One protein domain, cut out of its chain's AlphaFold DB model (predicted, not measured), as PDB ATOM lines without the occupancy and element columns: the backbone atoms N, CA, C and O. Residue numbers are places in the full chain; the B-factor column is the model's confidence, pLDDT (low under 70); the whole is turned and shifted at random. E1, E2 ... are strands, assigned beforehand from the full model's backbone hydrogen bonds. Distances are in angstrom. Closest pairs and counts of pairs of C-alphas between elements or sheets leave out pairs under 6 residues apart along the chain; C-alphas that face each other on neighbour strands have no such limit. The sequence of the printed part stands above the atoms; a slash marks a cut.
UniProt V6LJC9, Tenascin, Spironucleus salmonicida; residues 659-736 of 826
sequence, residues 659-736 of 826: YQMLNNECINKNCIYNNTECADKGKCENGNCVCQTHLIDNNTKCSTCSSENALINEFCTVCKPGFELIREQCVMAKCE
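AT A GLANCE: This is residues 659 to 736 of the 826 residues of the protein "Tenascin" of Spironucleus salmonicida (UniProt V6LJC9). With little regular structure, the domain is a rod of four small hairpins, E1-E2, E3-E4, E5-E6 and E7-E8, strung along its length with loops between. The 78 printed residues hold eight named strands in four antiparallel pairs and no named helix; the class is all strand, with under half of the residues in named elements. It is loose, radius of gyration of the C-alphas 15.9 A, spanning 56 by 18 by 16 A.

IN THESE COORDINATES: E1, residues 659 to 662, 9.3 A, starts at C-alpha 659 (43.658, 13.457, -34.060); E2 is 665 to 668, 9.7 A. E3 is 682 to 685, E4 688 to 691, E5 710 to 712, E6 715 to 717, E7 724 to 726. E8, 729 to 731, ends at C-alpha 731 (51.156, -27.561, -17.709).

HOW THE PARTS SIT: Within hydrogen-bond range are N 660 and O 667 in hairpin E1-E2, 2.8 A; N 683 and O 690 in E3-E4, 2.9 A; N 710 and O 717 in E5-E6, 2.9 A; N 724 and O 731 in E7-E8, 2.8 A. The closest C-alphas of E2 and E3, Ile 667 and Cys 684, are 7.1 A apart. E4 and E5 are apart, as are E6 and E7.

THE WHOLE: The farthest C-alphas, Asn 664 and Glu 736, are 57.8 A apart. The printed part has no cut. Links E2 to E3 and E4 to E5 are long. pLDDT is under 70 at residues 707 to 715 and 717 to 733.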
ATOM      1  N   TYR A 659      42.556  14.220 -33.480       96.44
ATOM      2  CA  TYR A 659      43.658  13.457 -34.060       96.44
ATOM      3  C   TYR A 659      45.009  14.009 -33.593       96.44
ATOM      4  O   TYR A 659      45.120  15.159 -33.151       96.44
ATOM      5  N   GLN A 660      46.041  13.177 -33.631       95.25
ATOM      6  CA  GLN A 660      47.416  13.537 -33.310       95.25
ATOM      7  C   GLN A 660      48.349  12.896 -34.335       95.25
ATOM      8  O   GLN A 660      48.174  11.745 -34.724       95.25
ATOM      9  N   MET A 661      49.337  13.678 -34.769       93.38
ATOM     10  CA  MET A 661      50.315  13.257 -35.764       93.38
ATOM     11  C   MET A 661      51.260  12.230 -35.138       93.38
ATOM     12  O   MET A 661      51.943  12.541 -34.160       93.38
ATOM     13  N   LEU A 662      51.316  11.036 -35.715       93.06
ATOM     14  CA  LEU A 662      52.201   9.955 -35.316       93.06
ATOM     15  C   LEU A 662      52.766   9.276 -36.566       93.06
ATOM     16  O   LEU A 662      52.010   8.897 -37.448       93.06
ATOM     17  N   ASN A 663      54.094   9.159 -36.676       89.75
ATOM     18  CA  ASN A 663      54.769   8.534 -37.828       89.75
ATOM     19  C   ASN A 663      54.268   9.018 -39.201       89.75
ATOM     20  O   ASN A 663      54.188   8.259 -40.155       89.75
ATOM     21  N   ASN A 664      53.981  10.317 -39.297       88.94
ATOM     22  CA  ASN A 664      53.416  10.997 -40.460       88.94
ATOM     23  C   ASN A 664      51.931  10.777 -40.785       88.94
ATOM     24  O   ASN A 664      51.470  11.431 -41.723       88.94
ATOM     25  N   GLU A 665      51.189  10.034 -39.976       92.88
ATOM     26  CA  GLU A 665      49.743   9.837 -40.109       92.88
ATOM     27  C   GLU A 665      48.992  10.491 -38.937       92.88
ATOM     28  O   GLU A 665      49.501  10.625 -37.821       92.88
ATOM     29  N   CYS A 666      47.780  10.964 -39.189       95.81
ATOM     30  CA  CYS A 666      46.892  11.561 -38.209       95.81
ATOM     31  C   CYS A 666      46.007  10.477 -37.599       95.81
ATOM     32  O   CYS A 666      44.953  10.125 -38.125       95.81
ATOM     33  N   ILE A 667      46.426   9.985 -36.435       95.50
ATOM     34  CA  ILE A 667      45.744   8.919 -35.702       95.50
ATOM     35  C   ILE A 667      44.805   9.530 -34.662       95.50
ATOM     36  O   ILE A 667      45.124  10.537 -34.025       95.50
ATOM     37  N   ASN A 668      43.625   8.937 -34.468       95.81
ATOM     38  CA  ASN A 668      42.690   9.400 -33.444       95.81
ATOM     39  C   ASN A 668      43.342   9.297 -32.050       95.81
ATOM     40  O   ASN A 668      43.875   8.250 -31.684       95.81
ATOM     41  N   LYS A 669      43.266  10.359 -31.238       95.56
ATOM     42  CA  LYS A 669      43.877  10.426 -29.896       95.56
ATOM     43  C   LYS A 669      43.420   9.290 -28.972       95.56
ATOM     44  O   LYS A 669      44.179   8.858 -28.101       95.56
ATOM     45  N   ASN A 670      42.212   8.761 -29.170       94.81
ATOM     46  CA  ASN A 670      41.708   7.620 -28.404       94.81
ATOM     47  C   ASN A 670      42.481   6.327 -28.688       94.81
ATOM     48  O   ASN A 670      42.593   5.499 -27.793       94.81
ATOM     49  N   CYS A 671      43.098   6.193 -29.859       95.00
ATOM     50  CA  CYS A 671      43.880   5.023 -30.243       95.00
ATOM     51  C   CYS A 671      45.367   5.122 -29.877       95.00
ATOM     52  O   CYS A 671      46.089   4.139 -29.997       95.00
ATOM     53  N   ILE A 672      45.851   6.283 -29.429       93.56
ATOM     54  CA  ILE A 672      47.271   6.470 -29.108       93.56
ATOM     55  C   ILE A 672      47.544   6.031 -27.665       93.56
ATOM     56  O   ILE A 672      46.855   6.451 -26.725       93.56
ATOM     57  N   TYR A 673      48.565   5.195 -27.489       93.12
ATOM     58  CA  TYR A 673      49.068   4.730 -26.197       93.12
ATOM     59  C   TYR A 673      50.600   4.769 -26.215       93.12
ATOM     60  O   TYR A 673      51.197   4.253 -27.145       93.12
ATOM     61  N   ASN A 674      51.249   5.408 -25.234       91.81
ATOM     62  CA  ASN A 674      52.717   5.563 -25.182       91.81
ATOM     63  C   ASN A 674      53.373   6.071 -26.488       91.81
ATOM     64  O   ASN A 674      54.460   5.633 -26.848       91.81
ATOM     65  N   ASN A 675      52.738   7.028 -27.177       92.62
ATOM     66  CA  ASN A 675      53.171   7.535 -28.489       92.62
ATOM     67  C   ASN A 675      53.242   6.462 -29.590       92.62
ATOM     68  O   ASN A 675      53.991   6.632 -30.544       92.62
ATOM     69  N   THR A 676      52.465   5.386 -29.494       92.50
ATOM     70  CA  THR A 676      52.292   4.415 -30.578       92.50
ATOM     71  C   THR A 676      50.806   4.191 -30.863       92.50
ATOM     72  O   THR A 676      49.945   4.437 -30.007       92.50
ATOM     73  N   GLU A 677      50.469   3.812 -32.096       94.88
ATOM     74  CA  GLU A 677      49.092   3.492 -32.475       94.88
ATOM     75  C   GLU A 677      48.738   2.127 -31.884       94.88
ATOM     76  O   GLU A 677      49.378   1.126 -32.194       94.88
ATOM     77  N   CYS A 678      47.746   2.088 -30.992       94.00
ATOM     78  CA  CYS A 678      47.264   0.863 -30.356       94.00
ATOM     79  C   CYS A 678      48.396  -0.015 -29.792       94.00
ATOM     80  O   CYS A 678      48.412  -1.229 -29.999       94.00
ATOM     81  N   ALA A 679      49.366   0.617 -29.117       91.12
ATOM     82  CA  ALA A 679      50.531  -0.034 -28.514       91.12
ATOM     83  C   ALA A 679      51.359  -0.902 -29.495       91.12
ATOM     84  O   ALA A 679      51.933  -1.900 -29.067       91.12
ATOM     85  N   ASP A 680      51.373  -0.561 -30.793       90.62
ATOM     86  CA  ASP A 680      51.959  -1.337 -31.908       90.62
ATOM     87  C   ASP A 680      51.333  -2.732 -32.128       90.62
ATOM     88  O   ASP A 680      51.843  -3.554 -32.889       90.62
ATOM     89  N   LYS A 681      50.193  -3.005 -31.482       89.88
ATOM     90  CA  LYS A 681      49.504  -4.308 -31.476       89.88
ATOM     91  C   LYS A 681      48.115  -4.259 -32.108       89.88
ATOM     92  O   LYS A 681      47.334  -5.200 -31.960       89.88
ATOM     93  N   GLY A 682      47.780  -3.183 -32.812       91.31
ATOM     94  CA  GLY A 682      46.479  -2.994 -33.448       91.31
ATOM     95  C   GLY A 682      46.483  -1.868 -34.474       91.31
ATOM     96  O   GLY A 682      47.515  -1.251 -34.717       91.31
ATOM     97  N   LYS A 683      45.317  -1.609 -35.065       93.75
ATOM     98  CA  LYS A 683      45.056  -0.439 -35.913       93.75
ATOM     99  C   LYS A 683      43.869   0.346 -35.372       93.75
ATOM    100  O   LYS A 683      42.960  -0.229 -34.775       93.75
ATOM    101  N   CYS A 684      43.876   1.655 -35.568       94.19
ATOM    102  CA  CYS A 684      42.777   2.522 -35.190       94.19
ATOM    103  C   CYS A 684      41.689   2.498 -36.266       94.19
ATOM    104  O   CYS A 684      41.860   3.050 -37.350       94.19
ATOM    105  N   GLU A 685      40.533   1.918 -35.956       92.62
ATOM    106  CA  GLU A 685      39.369   1.927 -36.841       92.62
ATOM    107  C   GLU A 685      38.210   2.648 -36.151       92.62
ATOM    108  O   GLU A 685      37.806   2.307 -35.038       92.62
ATOM    109  N   ASN A 686      37.671   3.686 -36.799       90.25
ATOM    110  CA  ASN A 686      36.549   4.486 -36.284       90.25
ATOM    111  C   ASN A 686      36.758   5.024 -34.851       90.25
ATOM    112  O   ASN A 686      35.818   5.115 -34.063       90.25
ATOM    113  N   GLY A 687      38.002   5.377 -34.505       91.50
ATOM    114  CA  GLY A 687      38.361   5.913 -33.189       91.50
ATOM    115  C   GLY A 687      38.517   4.871 -32.078       91.50
ATOM    116  O   GLY A 687      38.719   5.266 -30.930       91.50
ATOM    117  N   ASN A 688      38.461   3.576 -32.404       93.50
ATOM    118  CA  ASN A 688      38.709   2.473 -31.480       93.50
ATOM    119  C   ASN A 688      39.907   1.639 -31.945       93.50
ATOM    120  O   ASN A 688      40.138   1.478 -33.142       93.50
ATOM    121  N   CYS A 689      40.658   1.080 -30.999       92.50
ATOM    122  CA  CYS A 689      41.718   0.135 -31.331       92.50
ATOM    123  C   CYS A 689      41.135  -1.231 -31.689       92.50
ATOM    124  O   CYS A 689      40.442  -1.847 -30.880       92.50
ATOM    125  N   VAL A 690      41.465  -1.710 -32.885       92.69
ATOM    126  CA  VAL A 690      41.235  -3.084 -33.326       92.69
ATOM    127  C   VAL A 690      42.556  -3.825 -33.176       92.69
ATOM    128  O   VAL A 690      43.484  -3.639 -33.967       92.69
ATOM    129  N   CYS A 691      42.675  -4.614 -32.108       89.75
ATOM    130  CA  CYS A 691      43.897  -5.359 -31.838       89.75
ATOM    131  C   CYS A 691      44.090  -6.488 -32.857       89.75
ATOM    132  O   CYS A 691      43.132  -7.106 -33.317       89.75
ATOM    133  N   GLN A 692      45.348  -6.794 -33.177       88.00
ATOM    134  CA  GLN A 692      45.731  -7.852 -34.119       88.00
ATOM    135  C   GLN A 692      45.224  -9.240 -33.696       88.00
ATOM    136  O   GLN A 692      45.093 -10.131 -34.532       88.00
ATOM    137  N   THR A 693      44.936  -9.437 -32.402       82.81
ATOM    138  CA  THR A 693      44.382 -10.686 -31.872       82.81
ATOM    139  C   THR A 693      43.261 -10.410 -30.871       82.81
ATOM    140  O   THR A 693      43.307  -9.433 -30.126       82.81
ATOM    141  N   HIS A 694      42.289 -11.321 -30.798       79.94
ATOM    142  CA  HIS A 694      41.187 -11.291 -29.826       79.94
ATOM    143  C   HIS A 694      41.632 -11.570 -28.374       79.94
ATOM    144  O   HIS A 694      40.821 -11.496 -27.454       79.94
ATOM    145  N   LEU A 695      42.905 -11.926 -28.164       77.50
ATOM    146  CA  LEU A 695      43.486 -12.214 -26.848       77.50
ATOM    147  C   LEU A 695      43.957 -10.944 -26.124       77.50
ATOM    148  O   LEU A 695      44.289 -10.996 -24.938       77.50
ATOM    149  N   ILE A 696      43.994  -9.817 -26.837       83.12
ATOM    150  CA  ILE A 696      44.393  -8.503 -26.343       83.12
ATOM    151  C   ILE A 696      43.123  -7.663 -26.155       83.12
ATOM    152  O   ILE A 696      42.229  -7.679 -26.999       83.12
ATOM    153  N   ASP A 697      43.019  -6.947 -25.037       81.00
ATOM    154  CA  ASP A 697      41.824  -6.172 -24.712       81.00
ATOM    155  C   ASP A 697      41.776  -4.849 -25.497       81.00
ATOM    156  O   ASP A 697      42.537  -3.909 -25.227       81.00
ATOM    157  N   ASN A 698      40.821  -4.760 -26.428       84.50
ATOM    158  CA  ASN A 698      40.515  -3.554 -27.200       84.50
ATOM    159  C   ASN A 698      40.226  -2.334 -26.296       84.50
ATOM    160  O   ASN A 698      40.594  -1.213 -26.654       84.50
ATOM    161  N   ASN A 699      39.642  -2.526 -25.102       85.62
ATOM    162  CA  ASN A 699      39.327  -1.434 -24.165       85.62
ATOM    163  C   ASN A 699      40.579  -0.805 -23.545       85.62
ATOM    164  O   ASN A 699      40.544   0.335 -23.081       85.62
ATOM    165  N   THR A 700      41.702  -1.524 -23.563       86.75
ATOM    166  CA  THR A 700      42.993  -1.039 -23.056       86.75
ATOM    167  C   THR A 700      43.917  -0.572 -24.173       86.75
ATOM    168  O   THR A 700      45.134  -0.536 -23.997       86.75
ATOM    169  N   LYS A 701      43.365  -0.212 -25.342       90.38
ATOM    170  CA  LYS A 701      44.136   0.223 -26.520       90.38
ATOM    171  C   LYS A 701      45.215  -0.790 -26.927       90.38
ATOM    172  O   LYS A 701      46.324  -0.411 -27.292       90.38
ATOM    173  N   CYS A 702      44.901  -2.077 -26.795       88.69
ATOM    174  CA  CYS A 702      45.803  -3.195 -27.060       88.69
ATOM    175  C   CYS A 702      47.040  -3.303 -26.148       88.69
ATOM    176  O   CYS A 702      47.977  -4.040 -26.459       88.69
ATOM    177  N   SER A 703      47.065  -2.589 -25.018       85.94
ATOM    178  CA  SER A 703      48.215  -2.588 -24.104       85.94
ATOM    179  C   SER A 703      48.227  -3.758 -23.117       85.94
ATOM    180  O   SER A 703      49.292  -4.115 -22.614       85.94
ATOM    181  N   THR A 704      47.073  -4.382 -22.853       84.38
ATOM    182  CA  THR A 704      46.956  -5.510 -21.918       84.38
ATOM    183  C   THR A 704      46.205  -6.685 -22.531       84.38
ATOM    184  O   THR A 704      45.437  -6.535 -23.483       84.38
ATOM    185  N   CYS A 705      46.448  -7.876 -21.994       78.00
ATOM    186  CA  CYS A 705      45.705  -9.068 -22.371       78.00
ATOM    187  C   CYS A 705      44.287  -9.027 -21.801       78.00
ATOM    188  O   CYS A 705      44.072  -8.467 -20.725       78.00
ATOM    189  N   SER A 706      43.326  -9.652 -22.488       74.94
ATOM    190  CA  SER A 706      42.009  -9.886 -21.893       74.94
ATOM    191  C   SER A 706      42.157 -10.694 -20.597       74.94
ATOM    192  O   SER A 706      43.096 -11.478 -20.454       74.94
ATOM    193  N   SER A 707      41.259 -10.474 -19.632       64.06
ATOM    194  CA  SER A 707      41.402 -10.815 -18.202       64.06
ATOM    195  C   SER A 707      41.651 -12.295 -17.847       64.06
ATOM    196  O   SER A 707      41.768 -12.622 -16.670       64.06
ATOM    197  N   GLU A 708      41.733 -13.187 -18.832       61.66
ATOM    198  CA  GLU A 708      42.006 -14.622 -18.673       61.66
ATOM    199  C   GLU A 708      43.412 -15.032 -19.165       61.66
ATOM    200  O   GLU A 708      43.803 -16.189 -19.010       61.66
ATOM    201  N   ASN A 709      44.196 -14.093 -19.714       59.91
ATOM    202  CA  ASN A 709      45.466 -14.353 -20.399       59.91
ATOM    203  C   ASN A 709      46.642 -13.610 -19.742       59.91
ATOM    204  O   ASN A 709      46.513 -12.458 -19.327       59.91
ATOM    205  N   ALA A 710      47.816 -14.245 -19.686       60.03
ATOM    206  CA  ALA A 710      49.046 -13.646 -19.171       60.03
ATOM    207  C   ALA A 710      49.925 -13.121 -20.320       60.03
ATOM    208  O   ALA A 710      50.070 -13.770 -21.358       60.03
ATOM    209  N   LEU A 711      50.529 -11.944 -20.124       58.31
ATOM    210  CA  LEU A 711      51.496 -11.368 -21.059       58.31
ATOM    211  C   LEU A 711      52.875 -11.998 -20.800       58.31
ATOM    212  O   LEU A 711      53.509 -11.696 -19.790       58.31
ATOM    213  N   ILE A 712      53.343 -12.864 -21.699       59.94
ATOM    214  CA  ILE A 712      54.670 -13.493 -21.620       59.94
ATOM    215  C   ILE A 712      55.406 -13.188 -22.924       59.94
ATOM    216  O   ILE A 712      54.902 -13.486 -24.003       59.94
ATOM    217  N   ASN A 713      56.583 -12.556 -22.832       59.88
ATOM    218  CA  ASN A 713      57.386 -12.124 -23.989       59.88
ATOM    219  C   ASN A 713      56.577 -11.344 -25.044       59.88
ATOM    220  O   ASN A 713      56.696 -11.604 -26.233       59.88
ATOM    221  N   GLU A 714      55.736 -10.403 -24.600       64.56
ATOM    222  CA  GLU A 714      54.880  -9.545 -25.440       64.56
ATOM    223  C   GLU A 714      53.676 -10.218 -26.127       64.56
ATOM    224  O   GLU A 714      52.851  -9.501 -26.706       64.56
ATOM    225  N   PHE A 715      53.487 -11.532 -25.964       67.19
ATOM    226  CA  PHE A 715      52.317 -12.272 -26.445       67.19
ATOM    227  C   PHE A 715      51.336 -12.581 -25.306       67.19
ATOM    228  O   PHE A 715      51.732 -12.948 -24.199       67.19
ATOM    229  N   CYS A 716      50.037 -12.453 -25.578       71.19
ATOM    230  CA  CYS A 716      48.995 -12.915 -24.665       71.19
ATOM    231  C   CYS A 716      48.828 -14.427 -24.818       71.19
ATOM    232  O   CYS A 716      48.399 -14.897 -25.869       71.19
ATOM    233  N   THR A 717      49.178 -15.181 -23.776       62.78
ATOM    234  CA  THR A 717      49.069 -16.648 -23.741       62.78
ATOM    235  C   THR A 717      48.154 -17.080 -22.592       62.78
ATOM    236  O   THR A 717      48.126 -16.457 -21.530       62.78
ATOM    237  N   VAL A 718      47.339 -18.114 -22.818       58.59
ATOM    238  CA  VAL A 718      46.289 -18.547 -21.880       58.59
ATOM    239  C   VAL A 718      46.830 -19.658 -20.972       58.59
ATOM    240  O   VAL A 718      46.881 -20.798 -21.422       58.59
ATOM    241  N   CYS A 719      47.165 -19.398 -19.700       57.62
ATOM    242  CA  CYS A 719      47.312 -20.468 -18.696       57.62
ATOM    243  C   CYS A 719      46.331 -20.246 -17.536       57.62
ATOM    244  O   CYS A 719      46.382 -19.223 -16.854       57.62
ATOM    245  N   LYS A 720      45.445 -21.223 -17.288       52.75
ATOM    246  CA  LYS A 720      44.508 -21.206 -16.150       52.75
ATOM    247  C   LYS A 720      45.259 -21.115 -14.807       52.75
ATOM    248  O   LYS A 720      46.349 -21.678 -14.689       52.75
ATOM    249  N   PRO A 721      44.654 -20.525 -13.757       51.16
ATOM    250  CA  PRO A 721      45.194 -20.590 -12.400       51.16
ATOM    251  C   PRO A 721      45.490 -22.045 -11.996       51.16
ATOM    252  O   PRO A 721      44.595 -22.888 -12.035       51.16
ATOM    253  N   GLY A 722      46.745 -22.341 -11.641       57.12
ATOM    254  CA  GLY A 722      47.228 -23.697 -11.331       57.12
ATOM    255  C   GLY A 722      48.098 -24.357 -12.414       57.12
ATOM    256  O   GLY A 722      48.610 -25.448 -12.176       57.12
ATOM    257  N   PHE A 723      48.294 -23.705 -13.565       62.97
ATOM    258  CA  PHE A 723      49.164 -24.160 -14.656       62.97
ATOM    259  C   PHE A 723      50.384 -23.231 -14.803       62.97
ATOM    260  O   PHE A 723      50.244 -22.013 -14.736       62.97
ATOM    261  N   GLU A 724      51.570 -23.800 -15.017       62.94
ATOM    262  CA  GLU A 724      52.840 -23.110 -15.273       62.94
ATOM    263  C   GLU A 724      53.264 -23.305 -16.739       62.94
ATOM    264  O   GLU A 724      53.032 -24.360 -17.330       62.94
ATOM    265  N   LEU A 725      53.863 -22.283 -17.358       58.84
ATOM    266  CA  LEU A 725      54.302 -22.335 -18.756       58.84
ATOM    267  C   LEU A 725      55.666 -23.041 -18.856       58.84
ATOM    268  O   LEU A 725      56.681 -22.494 -18.427       58.84
ATOM    269  N   ILE A 726      55.709 -24.230 -19.459       63.38
ATOM    270  CA  ILE A 726      56.941 -25.002 -19.674       63.38
ATOM    271  C   ILE A 726      57.039 -25.349 -21.164       63.38
ATOM    272  O   ILE A 726      56.173 -26.027 -21.703       63.38
ATOM    273  N   ARG A 727      58.098 -24.872 -21.841       59.62
ATOM    274  CA  ARG A 727      58.317 -25.032 -23.300       59.62
ATOM    275  C   ARG A 727      57.114 -24.591 -24.152       59.62
ATOM    276  O   ARG A 727      56.642 -25.345 -24.995       59.62
ATOM    277  N   GLU A 728      56.614 -23.379 -23.906       57.06
ATOM    278  CA  GLU A 728      55.472 -22.777 -24.627       57.06
ATOM    279  C   GLU A 728      54.127 -23.518 -24.456       57.06
ATOM    280  O   GLU A 728      53.145 -23.178 -25.111       57.06
ATOM    281  N   GLN A 729      54.039 -24.488 -23.536       50.03
ATOM    282  CA  GLN A 729      52.804 -25.192 -23.182       50.03
ATOM    283  C   GLN A 729      52.438 -24.940 -21.713       50.03
ATOM    284  O   GLN A 729      53.292 -24.985 -20.831       50.03
ATOM    285  N   CYS A 730      51.160 -24.675 -21.431       61.53
ATOM    286  CA  CYS A 730      50.656 -24.543 -20.061       61.53
ATOM    287  C   CYS A 730      50.455 -25.926 -19.436       61.53
ATOM    288  O   CYS A 730      49.599 -26.686 -19.893       61.53
ATOM    289  N   VAL A 731      51.194 -26.250 -18.376       64.69
ATOM    290  CA  VAL A 731      51.156 -27.561 -17.709       64.69
ATOM    291  C   VAL A 731      50.902 -27.422 -16.209       64.69
ATOM    292  O   VAL A 731      51.364 -26.487 -15.568       64.69
ATOM    293  N   MET A 732      50.118 -28.329 -15.626       65.00
ATOM    294  CA  MET A 732      49.732 -28.251 -14.213       65.00
ATOM    295  C   MET A 732      50.896 -28.712 -13.322       65.00
ATOM    296  O   MET A 732      51.091 -29.907 -13.136       65.00
ATOM    297  N   ALA A 733      51.682 -27.781 -12.774       63.94
ATOM    298  CA  ALA A 733      52.905 -28.101 -12.021       63.94
ATOM    299  C   ALA A 733      52.667 -28.553 -10.563       63.94
ATOM    300  O   ALA A 733      53.613 -28.831  -9.826       63.94
ATOM    301  N   LYS A 734      51.406 -28.631 -10.117       73.56
ATOM    302  CA  LYS A 734      51.050 -29.006  -8.743       73.56
ATOM    303  C   LYS A 734      50.690 -30.494  -8.670       73.56
ATOM    304  O   LYS A 734      49.576 -30.869  -9.028       73.56
ATOM    305  N   CYS A 735      51.630 -31.319  -8.215       75.06
ATOM    306  CA  CYS A 735      51.405 -32.744  -7.948       75.06
ATOM    307  C   CYS A 735      50.861 -32.983  -6.534       75.06
ATOM    308  O   CYS A 735      51.111 -32.184  -5.628       75.06
ATOM    309  N   GLU A 736      50.116 -34.075  -6.349       77.56
ATOM    310  CA  GLU A 736      49.644 -34.507  -5.029       77.56
ATOM    311  C   GLU A 736      50.812 -35.001  -4.151       77.56
ATOM    312  O   GLU A 736      51.892 -35.345  -4.640       77.56
TER     313      GLU A 736